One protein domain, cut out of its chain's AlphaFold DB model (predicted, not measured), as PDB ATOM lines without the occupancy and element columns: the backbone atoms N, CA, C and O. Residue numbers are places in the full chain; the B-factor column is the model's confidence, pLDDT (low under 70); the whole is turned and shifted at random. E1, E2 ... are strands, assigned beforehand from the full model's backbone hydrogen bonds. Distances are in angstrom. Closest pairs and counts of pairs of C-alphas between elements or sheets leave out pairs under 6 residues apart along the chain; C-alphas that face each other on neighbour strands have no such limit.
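This is residues 106 to 174 of the 268 residues of an uncharacterized protein of Ephemera danica (UniProt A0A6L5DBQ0). A strongly twisted meander sheet of four strands, E3 to E6, has a small hairpin, E1 and E2, toward one end of the long axis. The printed part has 69 residues with six named strands, E1 to E6 in order, and no named helix: all strand. Both sheets are antiparallel, the larger in the order E3, E4, E5, E6. The whole is only just compact, close to loose, with a radius of gyration of the C-alphas of 12.9 A, and spans 40 by 26 by 17 A.

E1 is residues 106 to 109, from C-alpha 106 at (109.523, 118.208, 148.107); E2 is 116 to 121, E3 127 to 131 and E4 140 to 145, 15.2 A long. E5, 148 to 154, is 19.2 A long; E6, 164 to 170, is 17.2 A long and ends at C-alpha 170 (111.430, 113.406, 127.933).

E1 and E2 are antiparallel neighbours and form a hairpin, with N 106 and O 120 within hydrogen-bond range at 2.9 A. In the meander, each strand the antiparallel neighbour of the one before, N 128 and O 142 of E3 and E4 are 2.9 A apart, N 141 and O 152 of E4 and E5 2.8 A, and N 151 and O 168 of E5 and E6 2.9 A, within hydrogen-bond range. E2 and E3 are apart.

The farthest C-alphas, Asp 112 and Ala 172, are 40.7 A apart. The printed part has no cut and no long link; pLDDT is under 70 at residues 157 to 161.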
ATOM      1  N   LEU A 106     109.482 119.630 147.831       85.50
ATOM      2  CA  LEU A 106     109.523 118.208 148.107       85.50
ATOM      3  C   LEU A 106     109.862 118.013 149.582       85.50
ATOM      4  O   LEU A 106     110.887 118.494 150.072       85.50
ATOM      5  N   VAL A 107     108.985 117.320 150.302       87.12
ATOM      6  CA  VAL A 107     109.127 117.096 151.741       87.12
ATOM      7  C   VAL A 107     109.139 115.604 152.022       87.12
ATOM      8  O   VAL A 107     108.240 114.878 151.603       87.12
ATOM      9  N   ARG A 108     110.148 115.153 152.773       86.12
ATOM     10  CA  ARG A 108     110.225 113.779 153.278       86.12
ATOM     11  C   ARG A 108     109.789 113.749 154.734       86.12
ATOM     12  O   ARG A 108     110.459 114.340 155.581       86.12
ATOM     13  N   LEU A 109     108.708 113.039 155.037       86.62
ATOM     14  CA  LEU A 109     108.184 112.894 156.397       86.62
ATOM     15  C   LEU A 109     108.689 111.597 157.040       86.62
ATOM     16  O   LEU A 109     108.762 110.564 156.376       86.62
ATOM     17  N   SER A 110     109.039 111.659 158.324       84.88
ATOM     18  CA  SER A 110     109.278 110.467 159.141       84.88
ATOM     19  C   SER A 110     107.951 109.779 159.441       84.88
ATOM     20  O   SER A 110     106.993 110.446 159.826       84.88
ATOM     21  N   THR A 111     107.893 108.456 159.305       84.56
ATOM     22  CA  THR A 111     106.716 107.675 159.705       84.56
ATOM     23  C   THR A 111     106.546 107.620 161.219       84.56
ATOM     24  O   THR A 111     105.416 107.545 161.681       84.56
ATOM     25  N   ASP A 112     107.643 107.695 161.978       89.69
ATOM     26  CA  ASP A 112     107.616 107.523 163.434       89.69
ATOM     27  C   ASP A 112     107.249 108.824 164.152       89.69
ATOM     28  O   ASP A 112     106.475 108.832 165.104       89.69
ATOM     29  N   THR A 113     107.810 109.948 163.696       91.75
ATOM     30  CA  THR A 113     107.623 111.257 164.345       91.75
ATOM     31  C   THR A 113     106.628 112.152 163.618       91.75
ATOM     32  O   THR A 113     106.313 113.230 164.116       91.75
ATOM     33  N   HIS A 114     106.183 111.761 162.416       89.88
ATOM     34  CA  HIS A 114     105.395 112.590 161.493       89.88
ATOM     35  C   HIS A 114     106.037 113.946 161.143       89.88
ATOM     36  O   HIS A 114     105.414 114.797 160.508       89.88
ATOM     37  N   ALA A 115     107.304 114.150 161.512       90.19
ATOM     38  CA  ALA A 115     108.022 115.390 161.289       90.19
ATOM     39  C   ALA A 115     108.755 115.375 159.934       90.19
ATOM     40  O   ALA A 115     109.216 114.317 159.481       90.19
ATOM     41  N   PRO A 116     108.927 116.542 159.287       87.75
ATOM     42  CA  PRO A 116     109.794 116.679 158.124       87.75
ATOM     43  C   PRO A 116     111.242 116.340 158.473       87.75
ATOM     44  O   PRO A 116     111.853 116.982 159.318       87.75
ATOM     45  N   THR A 117     111.795 115.347 157.786       86.31
ATOM     46  CA  THR A 117     113.215 114.988 157.879       86.31
ATOM     47  C   THR A 117     114.055 115.736 156.852       86.31
ATOM     48  O   THR A 117     115.206 116.036 157.127       86.31
ATOM     49  N   HIS A 118     113.503 116.003 155.663       84.94
ATOM     50  CA  HIS A 118     114.163 116.729 154.574       84.94
ATOM     51  C   HIS A 118     113.153 117.650 153.892       84.94
ATOM     52  O   HIS A 118     111.971 117.308 153.766       84.94
ATOM     53  N   ARG A 119     113.629 118.808 153.435       86.81
ATOM     54  CA  ARG A 119     112.864 119.780 152.653       86.81
ATOM     55  C   ARG A 119     113.747 120.274 151.517       86.81
ATOM     56  O   ARG A 119     114.832 120.782 151.775       86.81
ATOM     57  N   VAL A 120     113.273 120.133 150.288       83.25
ATOM     58  CA  VAL A 120     113.960 120.619 149.087       83.25
ATOM     59  C   VAL A 120     113.006 121.548 148.349       83.25
ATOM     60  O   VAL A 120     111.856 121.189 148.091       83.25
ATOM     61  N   SER A 121     113.462 122.765 148.051       84.25
ATOM     62  CA  SER A 121     112.738 123.666 147.155       84.25
ATOM     63  C   SER A 121     112.808 123.097 145.745       84.25
ATOM     64  O   SER A 121     113.903 122.826 145.258       84.25
ATOM     65  N   LEU A 122     111.658 122.932 145.089       81.44
ATOM     66  CA  LEU A 122     111.641 122.614 143.661       81.44
ATOM     67  C   LEU A 122     111.901 123.864 142.806       81.44
ATOM     68  O   LEU A 122     112.186 123.742 141.622       81.44
ATOM     69  N   SER A 123     111.901 125.060 143.408       74.69
ATOM     70  CA  SER A 123     112.241 126.320 142.737       74.69
ATOM     71  C   SER A 123     111.441 126.487 141.432       74.69
ATOM     72  O   SER A 123     110.249 126.195 141.420       74.69
ATOM     73  N   ALA A 124     112.064 126.944 140.341       72.75
ATOM     74  CA  ALA A 124     111.429 127.091 139.030       72.75
ATOM     75  C   ALA A 124     111.137 125.748 138.310       72.75
ATOM     76  O   ALA A 124     110.693 125.748 137.164       72.75
ATOM     77  N   HIS A 125     111.372 124.595 138.951       84.81
ATOM     78  CA  HIS A 125     111.130 123.276 138.365       84.81
ATOM     79  C   HIS A 125     109.717 122.785 138.682       84.81
ATOM     80  O   HIS A 125     109.437 122.230 139.747       84.81
ATOM     81  N   GLN A 126     108.809 122.984 137.730       87.44
ATOM     82  CA  GLN A 126     107.417 122.556 137.846       87.44
ATOM     83  C   GLN A 126     107.308 121.031 137.995       87.44
ATOM     84  O   GLN A 126     107.898 120.274 137.224       87.44
ATOM     85  N   TRP A 127     106.490 120.566 138.942       89.81
ATOM     86  CA  TRP A 127     106.110 119.155 139.015       89.81
ATOM     87  C   TRP A 127     105.142 118.796 137.879       89.81
ATOM     88  O   TRP A 127     104.089 119.419 137.738       89.81
ATOM     89  N   ILE A 128     105.499 117.790 137.076       91.62
ATOM     90  CA  ILE A 128     104.711 117.334 135.921       91.62
ATOM     91  C   ILE A 128     103.836 116.139 136.300       91.62
ATOM     92  O   ILE A 128     102.625 116.163 136.078       91.62
ATOM     93  N   CYS A 129     104.440 115.078 136.840       92.88
ATOM     94  CA  CYS A 129     103.731 113.889 137.308       92.88
ATOM     95  C   CYS A 129     104.611 113.023 138.221       92.88
ATOM     96  O   CYS A 129     105.816 113.246 138.370       92.88
ATOM     97  N   SER A 130     104.003 112.006 138.833       92.56
ATOM     98  CA  SER A 130     104.723 110.957 139.561       92.56
ATOM     99  C   SER A 130     104.931 109.735 138.668       92.56
ATOM    100  O   SER A 130     103.986 109.266 138.033       92.56
ATOM    101  N   ALA A 131     106.139 109.174 138.682       91.00
ATOM    102  CA  ALA A 131     106.512 107.994 137.907       91.00
ATOM    103  C   ALA A 131     106.679 106.774 138.827       91.00
ATOM    104  O   ALA A 131     107.583 106.723 139.655       91.00
ATOM    105  N   ARG A 132     105.811 105.763 138.716       90.06
ATOM    106  CA  ARG A 132     105.967 104.509 139.480       90.06
ATOM    107  C   ARG A 132     106.850 103.531 138.709       90.06
ATOM    108  O   ARG A 132     106.332 102.688 137.986       90.06
ATOM    109  N   LEU A 133     108.164 103.651 138.879       87.94
ATOM    110  CA  LEU A 133     109.152 102.854 138.137       87.94
ATOM    111  C   LEU A 133     109.303 101.439 138.686       87.94
ATOM    112  O   LEU A 133     109.408 100.473 137.940       87.94
ATOM    113  N   THR A 134     109.331 101.305 140.011       85.00
ATOM    114  CA  THR A 134     109.575 100.022 140.668       85.00
ATOM    115  C   THR A 134     108.605  99.836 141.836       85.00
ATOM    116  O   THR A 134     108.411 100.759 142.632       85.00
ATOM    117  N   PRO A 135     107.953  98.668 141.963       84.19
ATOM    118  CA  PRO A 135     107.138  98.356 143.132       84.19
ATOM    119  C   PRO A 135     107.969  98.363 144.421       84.19
ATOM    120  O   PRO A 135     109.103  97.897 144.442       84.19
ATOM    121  N   GLY A 136     107.394  98.859 145.518       82.94
ATOM    122  CA  GLY A 136     108.028  98.817 146.842       82.94
ATOM    123  C   GLY A 136     109.077  99.901 147.115       82.94
ATOM    124  O   GLY A 136     109.536 100.005 148.249       82.94
ATOM    125  N   VAL A 137     109.417 100.744 146.135       84.81
ATOM    126  CA  VAL A 137     110.239 101.949 146.344       84.81
ATOM    127  C   VAL A 137     109.386 103.217 146.203       84.81
ATOM    128  O   VAL A 137     108.287 103.160 145.638       84.81
ATOM    129  N   PRO A 138     109.844 104.375 146.721       85.75
ATOM    130  CA  PRO A 138     109.136 105.637 146.535       85.75
ATOM    131  C   PRO A 138     108.910 105.943 145.045       85.75
ATOM    132  O   PRO A 138     109.788 105.645 144.233       85.75
ATOM    133  N   PRO A 139     107.770 106.545 144.660       89.94
ATOM    134  CA  PRO A 139     107.560 106.951 143.277       89.94
ATOM    135  C   PRO A 139     108.613 107.983 142.861       89.94
ATOM    136  O   PRO A 139     108.964 108.879 143.631       89.94
ATOM    137  N   GLY A 140     109.082 107.862 141.625       91.62
ATOM    138  CA  GLY A 140     109.868 108.882 140.957       91.62
ATOM    139  C   GLY A 140     109.073 110.167 140.732       91.62
ATOM    140  O   GLY A 140     107.837 110.183 140.740       91.62
ATOM    141  N   LEU A 141     109.803 111.251 140.510       92.50
ATOM    142  CA  LEU A 141     109.282 112.581 140.238       92.50
ATOM    143  C   LEU A 141     109.676 113.002 138.833       92.50
ATOM    144  O   LEU A 141     110.853 112.954 138.490       92.50
ATOM    145  N   VAL A 142     108.707 113.449 138.042       94.62
ATOM    146  CA  VAL A 142     108.981 114.090 136.758       94.62
ATOM    147  C   VAL A 142     108.886 115.592 136.964       94.62
ATOM    148  O   VAL A 142     107.815 116.112 137.287       94.62
ATOM    149  N   LEU A 143     110.017 116.274 136.821       92.81
ATOM    150  CA  LEU A 143     110.144 117.716 136.996       92.81
ATOM    151  C   LEU A 143     110.490 118.364 135.664       92.81
ATOM    152  O   LEU A 143     111.273 117.819 134.885       92.81
ATOM    153  N   ARG A 144     109.937 119.544 135.411       91.06
ATOM    154  CA  ARG A 144     110.349 120.350 134.270       91.06
ATOM    155  C   ARG A 144     111.711 120.981 134.539       91.06
ATOM    156  O   ARG A 144     111.901 121.655 135.552       91.06
ATOM    157  N   HIS A 145     112.629 120.806 133.601       88.38
ATOM    158  CA  HIS A 145     113.901 121.512 133.564       88.38
ATOM    159  C   HIS A 145     114.028 122.163 132.193       88.38
ATOM    160  O   HIS A 145     114.244 121.469 131.204       88.38
ATOM    161  N   ASP A 146     113.861 123.487 132.157       86.19
ATOM    162  CA  ASP A 146     113.879 124.272 130.922       86.19
ATOM    163  C   ASP A 146     112.863 123.734 129.889       86.19
ATOM    164  O   ASP A 146     111.649 123.733 130.142       86.19
ATOM    165  N   VAL A 147     113.344 123.223 128.756       87.44
ATOM    166  CA  VAL A 147     112.521 122.699 127.660       87.44
ATOM    167  C   VAL A 147     112.106 121.240 127.871       87.44
ATOM    168  O   VAL A 147     111.168 120.762 127.230       87.44
ATOM    169  N   ASP A 148     112.751 120.535 128.799       93.56
ATOM    170  CA  ASP A 148     112.618 119.093 128.992       93.56
ATOM    171  C   ASP A 148     111.825 118.731 130.251       93.56
ATOM    172  O   ASP A 148     111.664 119.513 131.192       93.56
ATOM    173  N   ALA A 149     111.354 117.484 130.294       94.56
ATOM    174  CA  ALA A 149     110.862 116.870 131.519       94.56
ATOM    175  C   ALA A 149     111.809 115.760 131.973       94.56
ATOM    176  O   ALA A 149     112.015 114.772 131.269       94.56
ATOM    177  N   ILE A 150     112.369 115.912 133.167       95.56
ATOM    178  CA  ILE A 150     113.379 115.017 133.723       95.56
ATOM    179  C   ILE A 150     112.743 114.147 134.802       95.56
ATOM    180  O   ILE A 150     112.145 114.650 135.754       95.56
ATOM    181  N   ALA A 151     112.879 112.830 134.653       95.56
ATOM    182  CA  ALA A 151     112.439 111.853 135.636       95.56
ATOM    183  C   ALA A 151     113.570 111.547 136.627       95.56
ATOM    184  O   ALA A 151     114.679 111.166 136.241       95.56
ATOM    185  N   TRP A 152     113.256 111.672 137.911       93.44
ATOM    186  CA  TRP A 152     114.154 111.445 139.035       93.44
ATOM    187  C   TRP A 152     113.604 110.348 139.942       93.44
ATOM    188  O   TRP A 152     112.455 110.417 140.373       93.44
ATOM    189  N   GLN A 153     114.419 109.358 140.290       92.81
ATOM    190  CA  GLN A 153     114.061 108.287 141.215       92.81
ATOM    191  C   GLN A 153     114.708 108.539 142.583       92.81
ATOM    192  O   GLN A 153     115.937 108.560 142.677       92.81
ATOM    193  N   PRO A 154     113.916 108.707 143.658       89.12
ATOM    194  CA  PRO A 154     114.450 108.696 145.009       89.12
ATOM    195  C   PRO A 154     115.053 107.333 145.335       89.12
ATOM    196  O   PRO A 154     114.421 106.291 145.126       89.12
ATOM    197  N   SER A 155     116.250 107.348 145.904       83.44
ATOM    198  CA  SER A 155     116.874 106.158 146.469       83.44
ATOM    199  C   SER A 155     116.094 105.676 147.689       83.44
ATOM    200  O   SER A 155     115.504 106.471 148.429       83.44
ATOM    201  N   VAL A 156     116.118 104.364 147.939       75.62
ATOM    202  CA  VAL A 156     115.610 103.817 149.203       75.62
ATOM    203  C   VAL A 156     116.425 104.442 150.342       75.62
ATOM    204  O   VAL A 156     117.658 104.364 150.315       75.62
ATOM    205  N   PRO A 157     115.780 105.097 151.320       66.44
ATOM    206  CA  PRO A 157     116.490 105.915 152.286       66.44
ATOM    207  C   PRO A 157     117.437 105.070 153.147       66.44
ATOM    208  O   PRO A 157     117.013 104.199 153.903       66.44
ATOM    209  N   LYS A 158     118.733 105.386 153.079       68.44
ATOM    210  CA  LYS A 158     119.699 105.070 154.140       68.44
ATOM    211  C   LYS A 158     119.642 106.211 155.160       68.44
ATOM    212  O   LYS A 158     119.533 107.361 154.753       68.44
ATOM    213  N   LYS A 159     119.692 105.891 156.464       64.38
ATOM    214  CA  LYS A 159     119.321 106.740 157.626       64.38
ATOM    215  C   LYS A 159     119.527 108.269 157.508       64.38
ATOM    216  O   LYS A 159     118.686 108.995 158.027       64.38
ATOM    217  N   SER A 160     120.577 108.768 156.853       65.19
ATOM    218  CA  SER A 160     120.883 110.207 156.759       65.19
ATOM    219  C   SER A 160     120.881 110.826 155.355       65.19
ATOM    220  O   SER A 160     120.920 112.047 155.278       65.19
ATOM    221  N   CYS A 161     120.826 110.057 154.260       66.25
ATOM    222  CA  CYS A 161     120.860 110.627 152.902       66.25
ATOM    223  C   CYS A 161     119.499 110.523 152.202       66.25
ATOM    224  O   CYS A 161     118.650 109.687 152.548       66.25
ATOM    225  N   TRP A 162     119.284 111.385 151.213       76.19
ATOM    226  CA  TRP A 162     118.120 111.353 150.335       76.19
ATOM    227  C   TRP A 162     118.564 111.588 148.897       76.19
ATOM    228  O   TRP A 162     118.341 112.646 148.313       76.19
ATOM    229  N   ASP A 163     119.244 110.585 148.358       84.31
ATOM    230  CA  ASP A 163     119.819 110.673 147.026       84.31
ATOM    231  C   ASP A 163     118.726 110.534 145.963       84.31
ATOM    232  O   ASP A 163     117.855 109.661 146.047       84.31
ATOM    233  N   MET A 164     118.803 111.381 144.941       87.25
ATOM    234  CA  MET A 164     117.944 111.350 143.762       87.25
ATOM    235  C   MET A 164     118.788 110.944 142.557       87.25
ATOM    236  O   MET A 164     119.845 111.522 142.315       87.25
ATOM    237  N   THR A 165     118.320 109.972 141.780       91.62
ATOM    238  CA  THR A 165     119.001 109.527 140.558       91.62
ATOM    239  C   THR A 165     118.201 109.955 139.341       91.62
ATOM    240  O   THR A 165     116.998 109.706 139.273       91.62
ATOM    241  N   HIS A 166     118.854 110.598 138.378       94.62
ATOM    242  CA  HIS A 166     118.262 110.838 137.064       94.62
ATOM    243  C   HIS A 166     118.082 109.501 136.344       94.62
ATOM    244  O   HIS A 166     119.029 108.724 136.247       94.62
ATOM    245  N   VAL A 167     116.868 109.220 135.873       95.56
ATOM    246  CA  VAL A 167     116.538 107.935 135.229       95.56
ATOM    247  C   VAL A 167     116.044 108.078 133.796       95.56
ATOM    248  O   VAL A 167     116.141 107.118 133.039       95.56
ATOM    249  N   ASN A 168     115.504 109.239 133.413       96.00
ATOM    250  CA  ASN A 168     115.097 109.500 132.035       96.00
ATOM    251  C   ASN A 168     114.906 110.993 131.756       96.00
ATOM    252  O   ASN A 168     114.642 111.779 132.669       96.00
ATOM    253  N   THR A 169     114.951 111.356 130.476       95.56
ATOM    254  CA  THR A 169     114.583 112.680 129.968       95.56
ATOM    255  C   THR A 169     113.537 112.530 128.864       95.56
ATOM    256  O   THR A 169     113.737 111.814 127.883       95.56
ATOM    257  N   PHE A 170     112.403 113.211 129.004       94.88
ATOM    258  CA  PHE A 170     111.430 113.406 127.933       94.88
ATOM    259  C   PHE A 170     111.749 114.727 127.231       94.88
ATOM    260  O   PHE A 170     111.392 115.806 127.713       94.88
ATOM    261  N   ASN A 171     112.464 114.617 126.111       92.25
ATOM    262  CA  ASN A 171     112.978 115.768 125.372       92.25
ATOM    263  C   ASN A 171     111.846 116.678 124.870       92.25
ATOM    264  O   ASN A 171     110.826 116.185 124.380       92.25
ATOM    265  N   ALA A 172     112.039 117.993 124.976       90.75
ATOM    266  CA  ALA A 172     111.104 119.058 124.606       90.75
ATOM    267  C   ALA A 172     109.715 118.970 125.276       90.75
ATOM    268  O   ALA A 172     108.786 119.698 124.905       90.75
ATOM    269  N   PHE A 173     109.533 118.081 126.260       93.56
ATOM    270  CA  PHE A 173     108.215 117.845 126.843       93.56
ATOM    271  C   PHE A 173     107.732 119.014 127.711       93.56
ATOM    272  O   PHE A 173     106.525 119.166 127.890       93.56
ATOM    273  N   GLY A 174     108.637 119.866 128.204       89.81
ATOM    274  CA  GLY A 174     108.282 121.097 128.911       89.81
ATOM    275  C   GLY A 174     107.402 122.010 128.054       89.81
ATOM    276  O   GLY A 174     106.313 122.388 128.485       89.81
TER     277      GLY A 174